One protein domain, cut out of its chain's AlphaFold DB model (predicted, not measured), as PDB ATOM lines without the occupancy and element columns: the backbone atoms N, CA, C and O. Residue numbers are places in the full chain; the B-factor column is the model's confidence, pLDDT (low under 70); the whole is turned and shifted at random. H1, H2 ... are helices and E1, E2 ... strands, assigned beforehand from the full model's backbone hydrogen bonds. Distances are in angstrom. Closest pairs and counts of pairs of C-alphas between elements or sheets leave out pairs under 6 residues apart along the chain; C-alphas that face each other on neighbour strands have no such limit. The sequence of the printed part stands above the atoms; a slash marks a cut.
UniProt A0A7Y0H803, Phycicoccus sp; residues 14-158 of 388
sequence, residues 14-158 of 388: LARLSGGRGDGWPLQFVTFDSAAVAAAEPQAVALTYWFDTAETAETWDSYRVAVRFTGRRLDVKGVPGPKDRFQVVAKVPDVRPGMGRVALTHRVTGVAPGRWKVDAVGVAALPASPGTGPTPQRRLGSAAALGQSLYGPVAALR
ATOM      1  N   LEU A  14     185.810 321.127 307.347       79.75
ATOM      2  CA  LEU A  14     186.039 321.167 308.792       79.75
ATOM      3  C   LEU A  14     185.185 320.144 309.552       79.75
ATOM      4  O   LEU A  14     185.646 319.586 310.543       79.75
ATOM      5  N   ALA A  15     183.976 319.833 309.078       79.38
ATOM      6  CA  ALA A  15     183.169 318.766 309.659       79.38
ATOM      7  C   ALA A  15     183.801 317.381 309.454       79.38
ATOM      8  O   ALA A  15     183.721 316.545 310.356       79.38
ATOM      9  N   ARG A  16     184.467 317.150 308.315       80.19
ATOM     10  CA  ARG A  16     185.149 315.880 308.017       80.19
ATOM     11  C   ARG A  16     186.336 315.626 308.945       80.19
ATOM     12  O   ARG A  16     186.520 314.491 309.373       80.19
ATOM     13  N   LEU A  17     187.071 316.677 309.331       74.44
ATOM     14  CA  LEU A  17     188.235 316.577 310.230       74.44
ATOM     15  C   LEU A  17     187.925 315.907 311.580       74.44
ATOM     16  O   LEU A  17     188.825 315.351 312.198       74.44
ATOM     17  N   SER A  18     186.672 315.939 312.045       66.12
ATOM     18  CA  SER A  18     186.254 315.281 313.292       66.12
ATOM     19  C   SER A  18     185.278 314.113 313.094       66.12
ATOM     20  O   SER A  18     184.604 313.698 314.041       66.12
ATOM     21  N   GLY A  19     185.218 313.554 311.880       64.94
ATOM     22  CA  GLY A  19     184.414 312.370 311.563       64.94
ATOM     23  C   GLY A  19     182.990 312.654 311.075       64.94
ATOM     24  O   GLY A  19     182.148 311.754 311.095       64.94
ATOM     25  N   GLY A  20     182.690 313.876 310.626       64.44
ATOM     26  CA  GLY A  20     181.476 314.149 309.854       64.44
ATOM     27  C   GLY A  20     181.566 313.439 308.504       64.44
ATOM     28  O   GLY A  20     182.320 313.875 307.640       64.44
ATOM     29  N   ARG A  21     180.843 312.326 308.345       61.47
ATOM     30  CA  ARG A  21     180.970 311.454 307.164       61.47
ATOM     31  C   ARG A  21     179.973 311.784 306.058       61.47
ATOM     32  O   ARG A  21     180.277 311.553 304.905       61.47
ATOM     33  N   GLY A  22     178.829 312.399 306.364       57.44
ATOM     34  CA  GLY A  22     177.819 312.748 305.345       57.44
ATOM     35  C   GLY A  22     177.005 311.565 304.839       57.44
ATOM     36  O   GLY A  22     175.823 311.733 304.571       57.44
ATOM     37  N   ASP A  23     177.595 310.373 304.853       56.84
ATOM     38  CA  ASP A  23     176.993 309.092 304.461       56.84
ATOM     39  C   ASP A  23     175.792 308.669 305.338       56.84
ATOM     40  O   ASP A  23     175.061 307.747 305.003       56.84
ATOM     41  N   GLY A  24     175.584 309.338 306.480       56.84
ATOM     42  CA  GLY A  24     174.483 309.107 307.424       56.84
ATOM     43  C   GLY A  24     173.443 310.226 307.452       56.84
ATOM     44  O   GLY A  24     172.821 310.453 308.485       56.84
ATOM     45  N   TRP A  25     173.291 311.006 306.381       70.44
ATOM     46  CA  TRP A  25     172.288 312.070 306.342       70.44
ATOM     47  C   TRP A  25     170.858 311.499 306.447       70.44
ATOM     48  O   TRP A  25     170.557 310.494 305.804       70.44
ATOM     49  N   PRO A  26     169.944 312.125 307.212       85.69
ATOM     50  CA  PRO A  26     170.125 313.295 308.071       85.69
ATOM     51  C   PRO A  26     170.562 312.990 309.517       85.69
ATOM     52  O   PRO A  26     170.705 313.938 310.277       85.69
ATOM     53  N   LEU A  27     170.773 311.738 309.951       91.50
ATOM     54  CA  LEU A  27     171.076 311.399 311.355       91.50
ATOM     55  C   LEU A  27     172.323 310.515 311.528       91.50
ATOM     56  O   LEU A  27     172.343 309.358 311.118       91.50
ATOM     57  N   GLN A  28     173.312 311.012 312.274       91.06
ATOM     58  CA  GLN A  28     174.566 310.308 312.554       91.06
ATOM     59  C   GLN A  28     174.835 310.221 314.065       91.06
ATOM     60  O   GLN A  28     174.653 311.198 314.789       91.06
ATOM     61  N   PHE A  29     175.327 309.079 314.555       91.81
ATOM     62  CA  PHE A  29     175.881 308.988 315.910       91.81
ATOM     63  C   PHE A  29     177.259 309.651 315.980       91.81
ATOM     64  O   PHE A  29     178.091 309.497 315.085       91.81
ATOM     65  N   VAL A  30     177.522 310.350 317.079       90.00
ATOM     66  CA  VAL A  30     178.880 310.752 317.438       90.00
ATOM     67  C   VAL A  30     179.599 309.513 317.955       90.00
ATOM     68  O   VAL A  30     179.130 308.882 318.896       90.00
ATOM     69  N   THR A  31     180.735 309.167 317.357       86.75
ATOM     70  CA  THR A  31     181.530 307.995 317.744       86.75
ATOM     71  C   THR A  31     182.890 308.400 318.306       86.75
ATOM     72  O   THR A  31     183.410 309.488 318.028       86.75
ATOM     73  N   PHE A  32     183.468 307.518 319.119       84.69
ATOM     74  CA  PHE A  32     184.829 307.646 319.621       84.69
ATOM     75  C   PHE A  32     185.440 306.259 319.806       84.69
ATOM     76  O   PHE A  32     185.059 305.522 320.715       84.69
ATOM     77  N   ASP A  33     186.393 305.924 318.943       80.62
ATOM     78  CA  ASP A  33     186.989 304.593 318.886       80.62
ATOM     79  C   ASP A  33     188.125 304.491 319.914       80.62
ATOM     80  O   ASP A  33     189.299 304.680 319.607       80.62
ATOM     81  N   SER A  34     187.768 304.258 321.180       82.38
ATOM     82  CA  SER A  34     188.738 304.028 322.254       82.38
ATOM     83  C   SER A  34     188.221 303.010 323.262       82.38
ATOM     84  O   SER A  34     187.339 303.300 324.073       82.38
ATOM     85  N   ALA A  35     188.826 301.820 323.251       82.06
ATOM     86  CA  ALA A  35     188.509 300.751 324.197       82.06
ATOM     87  C   ALA A  35     188.763 301.166 325.658       82.06
ATOM     88  O   ALA A  35     188.020 300.762 326.547       82.06
ATOM     89  N   ALA A  36     189.757 302.031 325.899       83.19
ATOM     90  CA  ALA A  36     190.164 302.465 327.237       83.19
ATOM     91  C   ALA A  36     189.062 303.208 328.011       83.19
ATOM     92  O   ALA A  36     189.038 303.167 329.238       83.19
ATOM     93  N   VAL A  37     188.152 303.890 327.309       84.31
ATOM     94  CA  VAL A  37     187.069 304.672 327.931       84.31
ATOM     95  C   VAL A  37     185.677 304.195 327.531       84.31
ATOM     96  O   VAL A  37     184.692 304.773 327.980       84.31
ATOM     97  N   ALA A  38     185.562 303.138 326.722       82.25
ATOM     98  CA  ALA A  38     184.275 302.642 326.236       82.25
ATOM     99  C   ALA A  38     183.316 302.277 327.385       82.25
ATOM    100  O   ALA A  38     182.136 302.616 327.331       82.25
ATOM    101  N   ALA A  39     183.842 301.664 328.452       83.75
ATOM    102  CA  ALA A  39     183.084 301.265 329.639       83.75
ATOM    103  C   ALA A  39     183.075 302.316 330.771       83.75
ATOM    104  O   ALA A  39     182.514 302.063 331.834       83.75
ATOM    105  N   ALA A  40     183.706 303.481 330.583       87.94
ATOM    106  CA  ALA A  40     183.801 304.494 331.633       87.94
ATOM    107  C   ALA A  40     182.455 305.204 331.850       87.94
ATOM    108  O   ALA A  40     181.778 305.588 330.897       87.94
ATOM    109  N   GLU A  41     182.078 305.432 333.105       87.88
ATOM    110  CA  GLU A  41     180.873 306.184 333.474       87.88
ATOM    111  C   GLU A  41     181.220 307.649 333.806       87.88
ATOM    112  O   GLU A  41     182.299 307.917 334.341       87.88
ATOM    113  N   PRO A  42     180.333 308.624 333.535       91.25
ATOM    114  CA  PRO A  42     178.967 308.456 333.042       91.25
ATOM    115  C   PRO A  42     178.901 308.203 331.530       91.25
ATOM    116  O   PRO A  42     179.699 308.763 330.783       91.25
ATOM    117  N   GLN A  43     177.906 307.449 331.069       92.75
ATOM    118  CA  GLN A  43     177.618 307.241 329.644       92.75
ATOM    119  C   GLN A  43     176.653 308.287 329.059       92.75
ATOM    120  O   GLN A  43     175.815 308.886 329.749       92.75
ATOM    121  N   ALA A  44     176.776 308.521 327.752       95.06
ATOM    122  CA  ALA A  44     175.906 309.400 326.983       95.06
ATOM    123  C   ALA A  44     175.656 308.855 325.571       95.06
ATOM    124  O   ALA A  44     176.518 308.220 324.966       95.06
ATOM    125  N   VAL A  45     174.489 309.174 325.016       95.69
ATOM    126  CA  VAL A  45     174.207 309.030 323.585       95.69
ATOM    127  C   VAL A  45     174.281 310.417 322.958       95.69
ATOM    128  O   VAL A  45     173.581 311.336 323.383       95.69
ATOM    129  N   ALA A  46     175.137 310.577 321.952       94.62
ATOM    130  CA  ALA A  46     175.299 311.830 321.229       94.62
ATOM    131  C   ALA A  46     175.025 311.621 319.741       94.62
ATOM    132  O   ALA A  46     175.543 310.688 319.129       94.62
ATOM    133  N   LEU A  47     174.197 312.490 319.169       93.69
ATOM    134  CA  LEU A  47     173.750 312.397 317.783       93.69
ATOM    135  C   LEU A  47     173.897 313.746 317.106       93.69
ATOM    136  O   LEU A  47     173.608 314.775 317.716       93.69
ATOM    137  N   THR A  48     174.262 313.733 315.832       93.88
ATOM    138  CA  THR A  48     174.207 314.902 314.970       93.88
ATOM    139  C   THR A  48     173.140 314.721 313.905       93.88
ATOM    140  O   THR A  48     173.180 313.775 313.120       93.88
ATOM    141  N   TYR A  49     172.197 315.656 313.881       94.25
ATOM    142  CA  TYR A  49     171.193 315.780 312.842       94.25
ATOM    143  C   TYR A  49     171.597 316.877 311.850       94.25
ATOM    144  O   TYR A  49     171.894 318.005 312.253       94.25
ATOM    145  N   TRP A  50     171.612 316.549 310.565       92.56
ATOM    146  CA  TRP A  50     172.029 317.420 309.475       92.56
ATOM    147  C   TRP A  50     170.826 317.876 308.660       92.56
ATOM    148  O   TRP A  50     169.951 317.081 308.329       92.56
ATOM    149  N   PHE A  51     170.808 319.151 308.291       91.44
ATOM    150  CA  PHE A  51     169.817 319.701 307.372       91.44
ATOM    151  C   PHE A  51     170.403 320.884 306.610       91.44
ATOM    152  O   PHE A  51     171.337 321.537 307.080       91.44
ATOM    153  N   ASP A  52     169.837 321.166 305.443       88.94
ATOM    154  CA  ASP A  52     170.196 322.336 304.651       88.94
ATOM    155  C   ASP A  52     169.182 323.457 304.895       88.94
ATOM    156  O   ASP A  52     167.981 323.219 305.068       88.94
ATOM    157  N   THR A  53     169.670 324.694 304.968       87.50
ATOM    158  CA  THR A  53     168.794 325.863 305.034       87.50
ATOM    159  C   THR A  53     168.154 326.136 303.678       87.50
ATOM    160  O   THR A  53     168.752 325.831 302.652       87.50
ATOM    161  N   ALA A  54     166.992 326.799 303.668       82.69
ATOM    162  CA  ALA A  54     166.433 327.371 302.440       82.69
ATOM    163  C   ALA A  54     167.483 328.222 301.692       82.69
ATOM    164  O   ALA A  54     168.277 328.905 302.343       82.69
ATOM    165  N   GLU A  55     167.506 328.160 300.360       71.62
ATOM    166  CA  GLU A  55     168.494 328.875 299.535       71.62
ATOM    167  C   GLU A  55     168.188 330.373 299.429       71.62
ATOM    168  O   GLU A  55     169.094 331.196 299.553       71.62
ATOM    169  N   THR A  56     166.915 330.732 299.271       67.88
ATOM    170  CA  THR A  56     166.447 332.116 299.160       67.88
ATOM    171  C   THR A  56     165.730 332.566 300.425       67.88
ATOM    172  O   THR A  56     165.061 331.782 301.105       67.88
ATOM    173  N   ALA A  57     165.880 333.852 300.751       62.16
ATOM    174  CA  ALA A  57     165.009 334.490 301.720       62.16
ATOM    175  C   ALA A  57     163.590 334.517 301.139       62.16
ATOM    176  O   ALA A  57     163.324 335.200 300.154       62.16
ATOM    177  N   GLU A  58     162.702 333.715 301.722       62.47
ATOM    178  CA  GLU A  58     161.257 333.902 301.588       62.47
ATOM    179  C   GLU A  58     160.862 335.181 302.368       62.47
ATOM    180  O   GLU A  58     161.719 335.973 302.756       62.47
ATOM    181  N   THR A  59     159.583 335.421 302.646       62.09
ATOM    182  CA  THR A  59     159.105 336.621 303.373       62.09
ATOM    183  C   THR A  59     159.613 336.762 304.824       62.09
ATOM    184  O   THR A  59     159.207 337.683 305.529       62.09
ATOM    185  N   TRP A  60     160.499 335.877 305.291       70.25
ATOM    186  CA  TRP A  60     161.051 335.823 306.645       70.25
ATOM    187  C   TRP A  60     162.586 335.777 306.661       70.25
ATOM    188  O   TRP A  60     163.209 334.926 306.025       70.25
ATOM    189  N   ASP A  61     163.187 336.614 307.512       77.00
ATOM    190  CA  ASP A  61     164.645 336.694 307.700       77.00
ATOM    191  C   ASP A  61     165.231 335.518 308.499       77.00
ATOM    192  O   ASP A  61     166.413 335.181 308.372       77.00
ATOM    193  N   SER A  62     164.422 334.893 309.361       85.88
ATOM    194  CA  SER A  62     164.822 333.746 310.181       85.88
ATOM    195  C   SER A  62     163.632 332.856 310.545       85.88
ATOM    196  O   SER A  62     162.486 333.297 310.588       85.88
ATOM    197  N   TYR A  63     163.906 331.585 310.827       88.12
ATOM    198  CA  TYR A  63     162.943 330.587 311.279       88.12
ATOM    199  C   TYR A  63     163.567 329.668 312.332       88.12
ATOM    200  O   TYR A  63     164.783 329.626 312.531       88.12
ATOM    201  N   ARG A  64     162.717 328.915 313.033       91.75
ATOM    202  CA  ARG A  64     163.143 328.011 314.110       91.75
ATOM    203  C   ARG A  64     163.129 326.576 313.626       91.75
ATOM    204  O   ARG A  64     162.175 326.159 312.981       91.75
ATOM    205  N   VAL A  65     164.133 325.795 314.003       93.44
ATOM    206  CA  VAL A  65     164.150 324.347 313.755       93.44
ATOM    207  C   VAL A  65     164.066 323.599 315.076       93.44
ATOM    208  O   VAL A  65     164.766 323.928 316.032       93.44
ATOM    209  N   ALA A  66     163.212 322.583 315.136       94.88
ATOM    210  CA  ALA A  66     163.112 321.653 316.249       94.88
ATOM    211  C   ALA A  66     163.305 320.225 315.738       94.88
ATOM    212  O   ALA A  66     162.658 319.813 314.779       94.88
ATOM    213  N   VAL A  67     164.179 319.462 316.388       96.06
ATOM    214  CA  VAL A  67     164.426 318.055 316.068       96.06
ATOM    215  C   VAL A  67     164.077 317.217 317.280       96.06
ATOM    216  O   VAL A  67     164.668 317.370 318.351       96.06
ATOM    217  N   ARG A  68     163.090 316.341 317.114       97.19
ATOM    218  CA  ARG A  68     162.682 315.375 318.129       97.19
ATOM    219  C   ARG A  68     163.483 314.096 317.948       97.19
ATOM    220  O   ARG A  68     163.374 313.471 316.899       97.19
ATOM    221  N   PHE A  69     164.217 313.697 318.979       97.06
ATOM    222  CA  PHE A  69     164.934 312.428 319.053       97.06
ATOM    223  C   PHE A  69     164.189 311.472 319.981       97.06
ATOM    224  O   PHE A  69     163.841 311.844 321.103       97.06
ATOM    225  N   THR A  70     163.960 310.247 319.519       97.69
ATOM    226  CA  THR A  70     163.348 309.164 320.297       97.69
ATOM    227  C   THR A  70     164.307 307.985 320.291       97.69
ATOM    228  O   THR A  70     164.566 307.414 319.238       97.69
ATOM    229  N   GLY A  71     164.880 307.663 321.447       97.06
ATOM    230  CA  GLY A  71     165.894 306.624 321.585       97.06
ATOM    231  C   GLY A  71     165.397 305.429 322.379       97.06
ATOM    232  O   GLY A  71     164.687 305.593 323.370       97.06
ATOM    233  N   ARG A  72     165.817 304.233 321.962       96.81
ATOM    234  CA  ARG A  72     165.609 302.974 322.685       96.81
ATOM    235  C   ARG A  72     166.869 302.111 322.659       96.81
ATOM    236  O   ARG A  72     167.495 301.955 321.605       96.81
ATOM    237  N   ARG A  73     167.220 301.545 323.809       95.94
ATOM    238  CA  ARG A  73     168.324 300.596 323.962       95.94
ATOM    239  C   ARG A  73     167.912 299.227 323.403       95.94
ATOM    240  O   ARG A  73     166.769 298.808 323.566       95.94
ATOM    241  N   LEU A  74     168.817 298.560 322.693       94.56
ATOM    242  CA  LEU A  74     168.554 297.319 321.951       94.56
ATOM    243  C   LEU A  74     169.011 296.065 322.698       94.56
ATOM    244  O   LEU A  74     168.500 294.981 322.456       94.56
ATOM    245  N   ASP A  75     169.966 296.214 323.605       91.25
ATOM    246  CA  ASP A  75     170.605 295.164 324.398       91.25
ATOM    247  C   ASP A  75     170.033 295.082 325.826       91.25
ATOM    248  O   ASP A  75     170.732 294.823 326.804       91.25
ATOM    249  N   VAL A  76     168.728 295.323 325.975       89.94
ATOM    250  CA  VAL A  76     168.016 295.126 327.246       89.94
ATOM    251  C   VAL A  76     167.633 293.653 327.396       89.94
ATOM    252  O   VAL A  76     166.914 293.109 326.563       89.94
ATOM    253  N   LYS A  77     168.071 293.014 328.487       85.69
ATOM    254  CA  LYS A  77     167.535 291.720 328.933       85.69
ATOM    255  C   LYS A  77     166.404 291.990 329.931       85.69
ATOM    256  O   LYS A  77     166.669 292.508 331.011       85.69
ATOM    257  N   GLY A  78     165.160 291.675 329.567       86.19
ATOM    258  CA  GLY A  78     163.974 291.942 330.393       86.19
ATOM    259  C   GLY A  78     163.287 293.277 330.077       86.19
ATOM    260  O   GLY A  78     163.327 293.751 328.942       86.19
ATOM    261  N   VAL A  79     162.615 293.868 331.069       86.38
ATOM    262  CA  VAL A  79     161.814 295.092 330.886       86.38
ATOM    263  C   VAL A  79     162.718 296.338 330.848       86.38
ATOM    264  O   VAL A  79     163.476 296.554 331.793       86.38
ATOM    265  N   PRO A  80     162.627 297.197 329.811       89.38
ATOM    266  CA  PRO A  80     163.419 298.426 329.720       89.38
ATOM    267  C   PRO A  80     163.163 299.419 330.862       89.38
ATOM    268  O   PRO A  80     162.029 299.849 331.111       89.38
ATOM    269  N   GLY A  81     164.244 299.851 331.512       91.69
ATOM    270  CA  GLY A  81     164.214 300.846 332.578       91.69
ATOM    271  C   GLY A  81     164.135 302.297 332.070       91.69
ATOM    272  O   GLY A  81     164.118 302.556 330.862       91.69
ATOM    273  N   PRO A  82     164.115 303.291 332.979       91.12
ATOM    274  CA  PRO A  82     164.135 304.713 332.617       91.12
ATOM    275  C   PRO A  82     165.405 305.150 331.871       91.12
ATOM    276  O   PRO A  82     165.354 306.075 331.072       91.12
ATOM    277  N   LYS A  83     166.538 304.470 332.096       92.50
ATOM    278  CA  LYS A  83     167.824 304.747 331.430       92.50
ATOM    279  C   LYS A  83     167.967 304.106 330.043       92.50
ATOM    280  O   LYS A  83     169.000 304.310 329.409       92.50
ATOM    281  N   ASP A  84     166.949 303.370 329.585       95.56
ATOM    282  CA  ASP A  84     166.958 302.578 328.339       95.56
ATOM    283  C   ASP A  84     166.116 303.200 327.227       95.56
ATOM    284  O   ASP A  84     166.012 302.668 326.122       95.56
ATOM    285  N   ARG A  85     165.495 304.340 327.525       95.94
ATOM    286  CA  ARG A  85     164.649 305.095 326.611       95.94
ATOM    287  C   ARG A  85     164.788 306.576 326.883       95.94
ATOM    288  O   ARG A  85     164.964 306.993 328.022       95.94
ATOM    289  N   PHE A  86     164.658 307.374 325.839       96.56
ATOM    290  CA  PHE A  86     164.546 308.816 325.986       96.56
ATOM    291  C   PHE A  86     163.710 309.405 324.859       96.56
ATOM    292  O   PHE A  86     163.657 308.872 323.749       96.56
ATOM    293  N   GLN A  87     163.103 310.551 325.138       96.94
ATOM    294  CA  GLN A  87     162.481 311.395 324.135       96.94
ATOM    295  C   GLN A  87     162.830 312.843 324.452       96.94
ATOM    296  O   GLN A  87     162.528 313.339 325.534       96.94
ATOM    297  N   VAL A  88     163.495 313.511 323.518       96.44
ATOM    298  CA  VAL A  88     164.023 314.865 323.717       96.44
ATOM    299  C   VAL A  88     163.832 315.694 322.457       96.44
ATOM    300  O   VAL A  88     163.790 315.162 321.347       96.44
ATOM    301  N   VAL A  89     163.709 317.010 322.618       95.94
ATOM    302  CA  VAL A  89     163.597 317.951 321.499       95.94
ATOM    303  C   VAL A  89     164.744 318.945 321.579       95.94
ATOM    304  O   VAL A  89     164.835 319.721 322.528       95.94
ATOM    305  N   ALA A  90     165.602 318.945 320.565       95.12
ATOM    306  CA  ALA A  90     166.645 319.945 320.402       95.12
ATOM    307  C   ALA A  90     166.139 321.078 319.505       95.12
ATOM    308  O   ALA A  90     165.428 320.832 318.532       95.12
ATOM    309  N   LYS A  91     166.503 322.320 319.827       93.88
ATOM    310  CA  LYS A  91     166.036 323.514 319.113       93.88
ATOM    311  C   LYS A  91     167.215 324.305 318.555       93.88
ATOM    312  O   LYS A  91     168.231 324.454 319.231       93.88
ATOM    313  N   VAL A  92     167.037 324.851 317.357       92.00
ATOM    314  CA  VAL A  92     167.900 325.861 316.739       92.00
ATOM    315  C   VAL A  92     167.053 327.128 316.569       92.00
ATOM    316  O   VAL A  92     166.121 327.122 315.760       92.00
ATOM    317  N   PRO A  93     167.293 328.172 317.379       86.50
ATOM    318  CA  PRO A  93     166.374 329.304 317.488       86.50
ATOM    319  C   PRO A  93     166.485 330.326 316.348       86.50
ATOM    320  O   PRO A  93     165.502 331.001 316.074       86.50
ATOM    321  N   ASP A  94     167.646 330.444 315.704       87.56
ATOM    322  CA  ASP A  94     167.896 331.405 314.620       87.56
ATOM    323  C   ASP A  94     168.516 330.660 313.433       87.56
ATOM    324  O   ASP A  94     169.733 330.463 313.365       87.56
ATOM    325  N   VAL A  95     167.661 330.162 312.538       89.12
ATOM    326  CA  VAL A  95     168.065 329.624 311.238       89.12
ATOM    327  C   VAL A  95     167.668 330.627 310.167       89.12
ATOM    328  O   VAL A  95     166.509 331.001 310.053       89.12
ATOM    329  N   ARG A  96     168.628 331.032 309.347       89.25
ATOM    330  CA  ARG A  96     168.485 332.005 308.271       89.25
ATOM    331  C   ARG A  96     168.689 331.306 306.933       89.25
ATOM    332  O   ARG A  96     169.557 330.426 306.848       89.25
ATOM    333  N   PRO A  97     167.917 331.667 305.904       87.12
ATOM    334  CA  PRO A  97     168.172 331.220 304.540       87.12
ATOM    335  C   PRO A  97     169.594 331.576 304.076       87.12
ATOM    336  O   PRO A  97     170.175 332.558 304.531       87.12
ATOM    337  N   GLY A  98     170.188 330.753 303.214       84.69
ATOM    338  CA  GLY A  98     171.536 330.963 302.674       84.69
ATOM    339  C   GLY A  98     172.698 330.630 303.625       84.69
ATOM    340  O   GLY A  98     173.857 330.819 303.258       84.69
ATOM    341  N   MET A  99     172.446 330.109 304.834       84.00
ATOM    342  CA  MET A  99     173.527 329.632 305.719       84.00
ATOM    343  C   MET A  99     174.161 328.316 305.245       84.00
ATOM    344  O   MET A  99     175.271 327.970 305.663       84.00
ATOM    345  N   GLY A 100     173.475 327.599 304.355       87.38
ATOM    346  CA  GLY A 100     173.895 326.319 303.808       87.38
ATOM    347  C   GLY A 100     173.637 325.178 304.789       87.38
ATOM    348  O   GLY A 100     172.574 325.084 305.400       87.38
ATOM    349  N   ARG A 101     174.619 324.290 304.935       89.00
ATOM    350  CA  ARG A 101     174.482 323.069 305.732       89.00
ATOM    351  C   ARG A 101     174.652 323.319 307.230       89.00
ATOM    352  O   ARG A 101     175.688 323.826 307.675       89.00
ATOM    353  N   VAL A 102     173.669 322.877 308.013       92.19
ATOM    354  CA  VAL A 102     173.636 322.984 309.476       92.19
ATOM    355  C   VAL A 102     173.744 321.602 310.118       92.19
ATOM    356  O   VAL A 102     173.104 320.644 309.689       92.19
ATOM    357  N   ALA A 103     174.543 321.513 311.180       93.12
ATOM    358  CA  ALA A 103     174.710 320.328 312.011       93.12
ATOM    359  C   ALA A 103     174.205 320.603 313.429       93.12
ATOM    360  O   ALA A 103     174.807 321.392 314.152       93.12
ATOM    361  N   LEU A 104     173.138 319.936 313.858       94.75
ATOM    362  CA  LEU A 104     172.622 320.003 315.223       94.75
ATOM    363  C   LEU A 104     173.075 318.776 316.011       94.75
ATOM    364  O   LEU A 104     172.572 317.679 315.794       94.75
ATOM    365  N   THR A 105     174.000 318.960 316.946       94.62
ATOM    366  CA  THR A 105     174.489 317.898 317.828       94.62
ATOM    367  C   THR A 105     173.790 317.949 319.182       94.62
ATOM    368  O   THR A 105     173.943 318.913 319.935       94.62
ATOM    369  N   HIS A 106     173.046 316.894 319.509       95.69
ATOM    370  CA  HIS A 106     172.343 316.732 320.777       95.69
ATOM    371  C   HIS A 106     172.929 315.575 321.594       95.69
ATOM    372  O   HIS A 106     173.431 314.601 321.034       95.69
ATOM    373  N   ARG A 107     172.893 315.697 322.926       95.06
ATOM    374  CA  ARG A 107     173.524 314.762 323.867       95.06
ATOM    375  C   ARG A 107     172.547 314.420 324.974       95.06
ATOM    376  O   ARG A 107     172.077 315.315 325.671       95.06
ATOM    377  N   VAL A 108     172.300 313.132 325.155       95.19
ATOM    378  CA  VAL A 108     171.498 312.597 326.250       95.19
ATOM    379  C   VAL A 108     172.448 311.910 327.223       95.19
ATOM    380  O   VAL A 108     173.026 310.872 326.912       95.19
ATOM    381  N   THR A 109     172.669 312.539 328.373       92.56
ATOM    382  CA  THR A 109     173.587 312.070 329.423       92.56
ATOM    383  C   THR A 109     172.866 311.206 330.451       92.56
ATOM    384  O   THR A 109     171.688 311.431 330.716       92.56
ATOM    385  N   GLY A 110     173.579 310.280 331.097       89.00
ATOM    386  CA  GLY A 110     173.015 309.467 332.184       89.00
ATOM    387  C   GLY A 110     172.181 308.277 331.700       89.00
ATOM    388  O   GLY A 110     171.423 307.694 332.477       89.00
ATOM    389  N   VAL A 111     172.324 307.932 330.421       93.31
ATOM    390  CA  VAL A 111     171.764 306.723 329.811       93.31
ATOM    391  C   VAL A 111     172.609 305.508 330.179       93.31
ATOM    392  O   VAL A 111     173.767 305.652 330.565       93.31
ATOM    393  N   ALA A 112     172.043 304.310 330.067       92.69
ATOM    394  CA  ALA A 112     172.815 303.093 330.279       92.69
ATOM    395  C   ALA A 112     173.763 302.794 329.095       92.69
ATOM    396  O   ALA A 112     173.424 303.121 327.947       92.69
ATOM    397  N   PRO A 113     174.925 302.159 329.352       92.94
ATOM    398  CA  PRO A 113     175.820 301.708 328.296       92.94
ATOM    399  C   PRO A 113     175.119 300.696 327.388       92.94
ATOM    400  O   PRO A 113     174.359 299.856 327.875       92.94
ATOM    401  N   GLY A 114     175.376 300.757 326.081       92.44
ATOM    402  CA  GLY A 114     174.889 299.728 325.163       92.44
ATOM    403  C   GLY A 114     174.666 300.180 323.728       92.44
ATOM    404  O   GLY A 114     175.155 301.224 323.284       92.44
ATOM    405  N   ARG A 115     173.901 299.369 322.991       95.00
ATOM    406  CA  ARG A 115     173.491 299.632 321.605       95.00
ATOM    407  C   ARG A 115     172.152 300.350 321.578       95.00
ATOM    408  O   ARG A 115     171.187 299.927 322.206       95.00
ATOM    409  N   TRP A 116     172.061 301.395 320.773       96.31
ATOM    410  CA  TRP A 116     170.904 302.275 320.707       96.31
ATOM    411  C   TRP A 116     170.359 302.366 319.289       96.31
ATOM    412  O   TRP A 116     171.119 302.505 318.330       96.31
ATOM    413  N   LYS A 117     169.029 302.342 319.166       96.75
ATOM    414  CA  LYS A 117     168.313 302.847 317.993       96.75
ATOM    415  C   LYS A 117     167.728 304.205 318.343       96.75
ATOM    416  O   LYS A 117     167.054 304.325 319.365       96.75
ATOM    417  N   VAL A 118     167.963 305.201 317.497       97.12
ATOM    418  CA  VAL A 118     167.395 306.540 317.666       97.12
ATOM    419  C   VAL A 118     166.708 306.973 316.385       97.12
ATOM    420  O   VAL A 118     167.315 306.959 315.318       97.12
ATOM    421  N   ASP A 119     165.451 307.376 316.519       96.75
ATOM    422  CA  ASP A 119     164.644 307.972 315.464       96.75
ATOM    423  C   ASP A 119     164.635 309.501 315.644       96.75
ATOM    424  O   ASP A 119     164.410 310.004 316.750       96.75
ATOM    425  N   ALA A 120     164.880 310.252 314.570       96.31
ATOM    426  CA  ALA A 120     164.879 311.711 314.546       96.31
ATOM    427  C   ALA A 120     163.846 312.250 313.554       96.31
ATOM    428  O   ALA A 120     163.772 311.807 312.406       96.31
ATOM    429  N   VAL A 121     163.075 313.246 313.989       95.19
ATOM    430  CA  VAL A 121     162.107 313.967 313.153       95.19
ATOM    431  C   VAL A 121     162.341 315.464 313.315       95.19
ATOM    432  O   VAL A 121     162.137 316.006 314.404       95.19
ATOM    433  N   GLY A 122     162.784 316.119 312.242       93.38
ATOM    434  CA  GLY A 122     162.997 317.562 312.204       93.38
ATOM    435  C   GLY A 122     161.783 318.318 311.665       93.38
ATOM    436  O   GLY A 122     161.103 317.862 310.749       93.38
ATOM    437  N   VAL A 123     161.519 319.497 312.219       92.62
ATOM    438  CA  VAL A 123     160.471 320.417 311.766       92.62
ATOM    439  C   VAL A 123     161.012 321.844 311.810       92.62
ATOM    440  O   VAL A 123     161.596 322.259 312.812       92.62
ATOM    441  N   ALA A 124     160.810 322.597 310.733       90.19
ATOM    442  CA  ALA A 124     161.048 324.031 310.665       90.19
ATOM    443  C   ALA A 124     159.724 324.779 310.890       90.19
ATOM    444  O   ALA A 124     158.764 324.581 310.150       90.19
ATOM    445  N   ALA A 125     159.670 325.622 311.916       87.00
ATOM    446  CA  ALA A 125     158.554 326.517 312.194       87.00
ATOM    447  C   ALA A 125     158.846 327.884 311.566       87.00
ATOM    448  O   ALA A 125     159.747 328.597 312.025       87.00
ATOM    449  N   LEU A 126     158.098 328.216 310.515       81.12
ATOM    450  CA  LEU A 126     158.225 329.454 309.750       81.12
ATOM    451  C   LEU A 126     157.420 330.569 310.433       81.12
ATOM    452  O   LEU A 126     156.340 330.282 310.946       81.12
ATOM    453  N   PRO A 127     157.901 331.821 310.491       75.31
ATOM    454  CA  PRO A 127     157.120 332.924 311.047       75.31
ATOM    455  C   PRO A 127     155.760 333.053 310.346       75.31
ATOM    456  O   PRO A 127     155.684 333.009 309.122       75.31
ATOM    457  N   ALA A 128     154.684 333.197 311.120       65.44
ATOM    458  CA  ALA A 128     153.361 333.485 310.572       65.44
ATOM    459  C   ALA A 128     153.201 334.993 310.343       65.44
ATOM    460  O   ALA A 128     153.693 335.791 311.146       65.44
ATOM    461  N   SER A 129     152.466 335.385 309.299       62.66
ATOM    462  CA  SER A 129     152.005 336.770 309.157       62.66
ATOM    463  C   SER A 129     151.043 337.118 310.301       62.66
ATOM    464  O   SER A 129     150.208 336.273 310.660       62.66
ATOM    465  N   PRO A 130     151.110 338.336 310.874       54.78
ATOM    466  CA  PRO A 130     150.196 338.756 311.935       54.78
ATOM    467  C   PRO A 130     148.733 338.539 311.515       54.78
ATOM    468  O   PRO A 130     148.321 339.016 310.463       54.78
ATOM    469  N   GLY A 131     147.957 337.800 312.317       62.50
ATOM    470  CA  GLY A 131     146.523 337.562 312.078       62.50
ATOM    471  C   GLY A 131     146.158 336.291 311.297       62.50
ATOM    472  O   GLY A 131     144.975 336.027 311.107       62.50
ATOM    473  N   THR A 132     147.130 335.471 310.886       57.59
ATOM    474  CA  THR A 132     146.867 334.122 310.341       57.59
ATOM    475  C   THR A 132     147.029 333.052 311.426       57.59
ATOM    476  O   THR A 132     147.734 333.288 312.402       57.59
ATOM    477  N   GLY A 133     146.317 331.922 311.294       61.22
ATOM    478  CA  GLY A 133     146.177 330.856 312.302       61.22
ATOM    479  C   GLY A 133     147.478 330.123 312.705       61.22
ATOM    480  O   GLY A 133     148.508 330.752 312.932       61.22
ATOM    481  N   PRO A 134     147.476 328.789 312.898       64.00
ATOM    482  CA  PRO A 134     148.647 328.090 313.429       64.00
ATOM    483  C   PRO A 134     149.899 328.312 312.567       64.00
ATOM    484  O   PRO A 134     149.842 328.301 311.339       64.00
ATOM    485  N   THR A 135     151.043 328.498 313.235       68.12
ATOM    486  CA  THR A 135     152.340 328.777 312.605       68.12
ATOM    487  C   THR A 135     152.679 327.720 311.546       68.12
ATOM    488  O   THR A 135     152.738 326.537 311.900       68.12
ATOM    489  N   PRO A 136     152.927 328.101 310.277       77.94
ATOM    490  CA  PRO A 136     153.222 327.141 309.223       77.94
ATOM    491  C   PRO A 136     154.476 326.327 309.563       77.94
ATOM    492  O   PRO A 136     155.512 326.857 309.976       77.94
ATOM    493  N   GLN A 137     154.368 325.006 309.415       81.94
ATOM    494  CA  GLN A 137     155.447 324.064 309.702       81.94
ATOM    495  C   GLN A 137     155.878 323.351 308.429       81.94
ATOM    496  O   GLN A 137     155.074 322.711 307.754       81.94
ATOM    497  N   ARG A 138     157.177 323.392 308.144       85.06
ATOM    498  CA  ARG A 138     157.806 322.601 307.090       85.06
ATOM    499  C   ARG A 138     158.502 321.402 307.721       85.06
ATOM    500  O   ARG A 138     159.403 321.566 308.544       85.06
ATOM    501  N   ARG A 139     158.103 320.181 307.352       87.19
ATOM    502  CA  ARG A 139     158.825 318.973 307.786       87.19
ATOM    503  C   ARG A 139     160.228 318.964 307.184       87.19
ATOM    504  O   ARG A 139     160.398 319.207 305.995       87.19
ATOM    505  N   LEU A 140     161.215 318.678 308.023       86.56
ATOM    506  CA  LEU A 140     162.561 318.305 307.595       86.56
ATOM    507  C   LEU A 140     162.641 316.771 307.500       86.56
ATOM    508  O   LEU A 140     161.729 316.067 307.941       86.56
ATOM    509  N   GLY A 141     163.730 316.242 306.933       84.50
ATOM    510  CA  GLY A 141     163.912 314.797 306.755       84.50
ATOM    511  C   GLY A 141     163.816 314.014 308.071       84.50
ATOM    512  O   GLY A 141     164.328 314.438 309.105       84.50
ATOM    513  N   SER A 142     163.164 312.856 308.065       90.56
ATOM    514  CA  SER A 142     163.176 311.931 309.205       90.56
ATOM    515  C   SER A 142     164.175 310.807 308.968       90.56
ATOM    516  O   SER A 142     164.296 310.341 307.839       90.56
ATOM    517  N   ALA A 143     164.846 310.335 310.017       92.81
ATOM    518  CA  ALA A 143     165.773 309.210 309.905       92.81
ATOM    519  C   ALA A 143     165.875 308.391 311.181       92.81
ATOM    520  O   ALA A 143     165.627 308.893 312.274       92.81
ATOM    521  N   ALA A 144     166.293 307.139 311.021       93.69
ATOM    522  CA  ALA A 144     166.627 306.237 312.107       93.69
ATOM    523  C   ALA A 144     168.098 305.842 311.991       93.69
ATOM    524  O   ALA A 144     168.558 305.497 310.905       93.69
ATOM    525  N   ALA A 145     168.822 305.859 313.104       93.56
ATOM    526  CA  ALA A 145     170.215 305.444 313.156       93.56
ATOM    527  C   ALA A 145     170.441 304.435 314.284       93.56
ATOM    528  O   ALA A 145     169.756 304.452 315.313       93.56
ATOM    529  N   LEU A 146     171.425 303.565 314.078       94.25
ATOM    530  CA  LEU A 146     171.915 302.604 315.061       94.25
ATOM    531  C   LEU A 146     173.322 303.020 315.491       94.25
ATOM    532  O   LEU A 146     174.141 303.380 314.648       94.25
ATOM    533  N   GLY A 147     173.615 302.947 316.784       92.25
ATOM    534  CA  GLY A 147     174.933 303.297 317.306       92.25
ATOM    535  C   GLY A 147     175.155 302.811 318.731       92.25
ATOM    536  O   GLY A 147     174.337 302.075 319.283       92.25
ATOM    537  N   GLN A 148     176.278 303.206 319.317       92.88
ATOM    538  CA  GLN A 148     176.630 302.896 320.702       92.88
ATOM    539  C   GLN A 148     176.599 304.156 321.565       92.88
ATOM    540  O   GLN A 148     176.767 305.273 321.066       92.88
ATOM    541  N   SER A 149     176.372 303.974 322.865       93.19
ATOM    542  CA  SER A 149     176.705 305.001 323.851       93.19
ATOM    543  C   SER A 149     178.223 305.204 323.917       93.19
ATOM    544  O   SER A 149     179.000 304.344 323.506       93.19
ATOM    545  N   LEU A 150     178.651 306.347 324.446       93.38
ATOM    546  CA  LEU A 150     180.058 306.639 324.687       93.38
ATOM    547  C   LEU A 150     180.256 307.365 326.017       93.38
ATOM    548  O   LEU A 150     179.314 307.903 326.605       93.38
ATOM    549  N   TYR A 151     181.514 307.447 326.446       92.81
ATOM    550  CA  TYR A 151     181.900 308.175 327.647       92.81
ATOM    551  C   TYR A 151     181.435 309.639 327.590       92.81
ATOM    552  O   TYR A 151     181.778 310.399 326.680       92.81
ATOM    553  N   GLY A 152     180.648 310.047 328.579       90.19
ATOM    554  CA  GLY A 152     179.939 311.323 328.639       90.19
ATOM    555  C   GLY A 152     180.835 312.553 328.470       90.19
ATOM    556  O   GLY A 152     180.495 313.427 327.674       90.19
ATOM    557  N   PRO A 153     182.001 312.642 329.135       89.31
ATOM    558  CA  PRO A 153     182.956 313.727 328.916       89.31
ATOM    559  C   PRO A 153     183.488 313.811 327.481       89.31
ATOM    560  O   PRO A 153     183.664 314.913 326.964       89.31
ATOM    561  N   VAL A 154     183.683 312.676 326.800       89.75
ATOM    562  CA  VAL A 154     184.042 312.674 325.372       89.75
ATOM    563  C   VAL A 154     182.858 313.148 324.536       89.75
ATOM    564  O   VAL A 154     183.025 314.024 323.686       89.75
ATOM    565  N   ALA A 155     181.653 312.647 324.823       90.69
ATOM    566  CA  ALA A 155     180.429 313.076 324.155       90.69
ATOM    567  C   ALA A 155     180.227 314.591 324.260       90.69
ATOM    568  O   ALA A 155     179.886 315.230 323.269       90.69
ATOM    569  N   ALA A 156     180.492 315.179 325.428       89.12
ATOM    570  CA  ALA A 156     180.363 316.612 325.688       89.12
ATOM    571  C   ALA A 156     181.296 317.482 324.830       89.12
ATOM    572  O   ALA A 156     180.969 318.635 324.544       89.12
ATOM    573  N   LEU A 157     182.444 316.945 324.412       88.75
ATOM    574  CA  LEU A 157     183.459 317.683 323.657       88.75
ATOM    575  C   LEU A 157     183.421 317.394 322.153       88.75
ATOM    576  O   LEU A 157     183.789 318.262 321.368       88.75
ATOM    577  N   ARG A 158     182.968 316.209 321.734       89.25
ATOM    578  CA  ARG A 158     182.906 315.811 320.321       89.25
ATOM    579  C   ARG A 158     181.689 316.396 319.611       89.25
ATOM    580  O   ARG A 158     180.563 316.278 320.084       89.25
TER     581      ARG A 158
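What this domain is: This is residues 14 to 158 of the 388 residues of a protein of Phycicoccus sp (UniProt A0A7Y0H803). A twisted sheet of four long strands, E4, E3, E6 and E7, stands face to face with a smaller sheet, E1, E2 and E5, as a sandwich whose strands cross at 37 degrees. The short helix H2 packs over one end of E2, near Ala 44, with the end of E5 at Thr 109 also close by, on the face of the small sheet away from the large one, while the tiny helix H1 lies far out between E1 and E2 along the chain, its centre 23.5 A from the mean of all C-alphas. The printed part has 145 residues, with named elements in the order E1, H1, E2, E3, E4, E5, E6, E7, H2; both sheets are antiparallel and the class is mostly strand. It is only just compact, close to loose, with a radius of gyration of the C-alphas of 17.0 A and spans of 53 by 37 by 23 A.

How they stand to each other: The large sheet runs E4, residues 85 to 95, E3, residues 63 to 73, E6, residues 115 to 125, and E7, residues 137 to 148. E3 and E4 form a hairpin, with N 67 and O 90 within hydrogen-bond range at 2.8 A. E3 and E6 are antiparallel at 162 degrees, with N 66 and O 123 at 2.8 A. E6 and E7, also a hairpin, have N 118 and O 145 at 2.9 A. The other sheet runs E1, residues 27 to 29, E2, residues 43 to 52, and E5, residues 101 to 109. N 28 and O 48 are 2.9 A apart across E1 and E2, and N 47 and O 106 are 2.9 A apart across E2 and E5. Between the sheets, the closest C-alphas of E1 and E7 are those of Leu 27 and Ala 143, 5.9 A; those of E4 and E5 are Ala 90 and His 106, 6.6 A. H2, residues 152 to 157, is on the sheet E1 E2 E5 at a height over the sheet of 7.9 A; it lies over E2 and runs along the strands, at 6 degrees to E2 on the local plane. The closest C-alphas of E2 and H2 are those of Ala 44 and Gly 152, 4.8 A. H1, residues 35 to 38, is on neither sheet and is apart from H2. Every O i to N i+4 pair in H2 is within hydrogen-bond range; H1 is too short for such a pair, and its 1 pair of O i and N i+3 is within range.

Where its parts are: E1 begins at C-alpha 27, (171.076, 311.399, 311.355). E3 measures 33.0 A from first to last C-alpha, E6 32.2 A, E7 31.9 A, E2 30.1 A, E4 29.1 A and E5 26.1 A. H2 ends at C-alpha 157, (183.459, 317.683, 323.657).

The domain as a whole: The two C-alphas farthest apart, those of Ala 36 and Gly 131, are 58.0 A apart. The printed part has no cut. The links E3 to E4 and E6 to E7 are long. The mean pLDDT of the printed part is 86.2, with residues 18 to 24, 56 to 59 and 128 to 135 under 70.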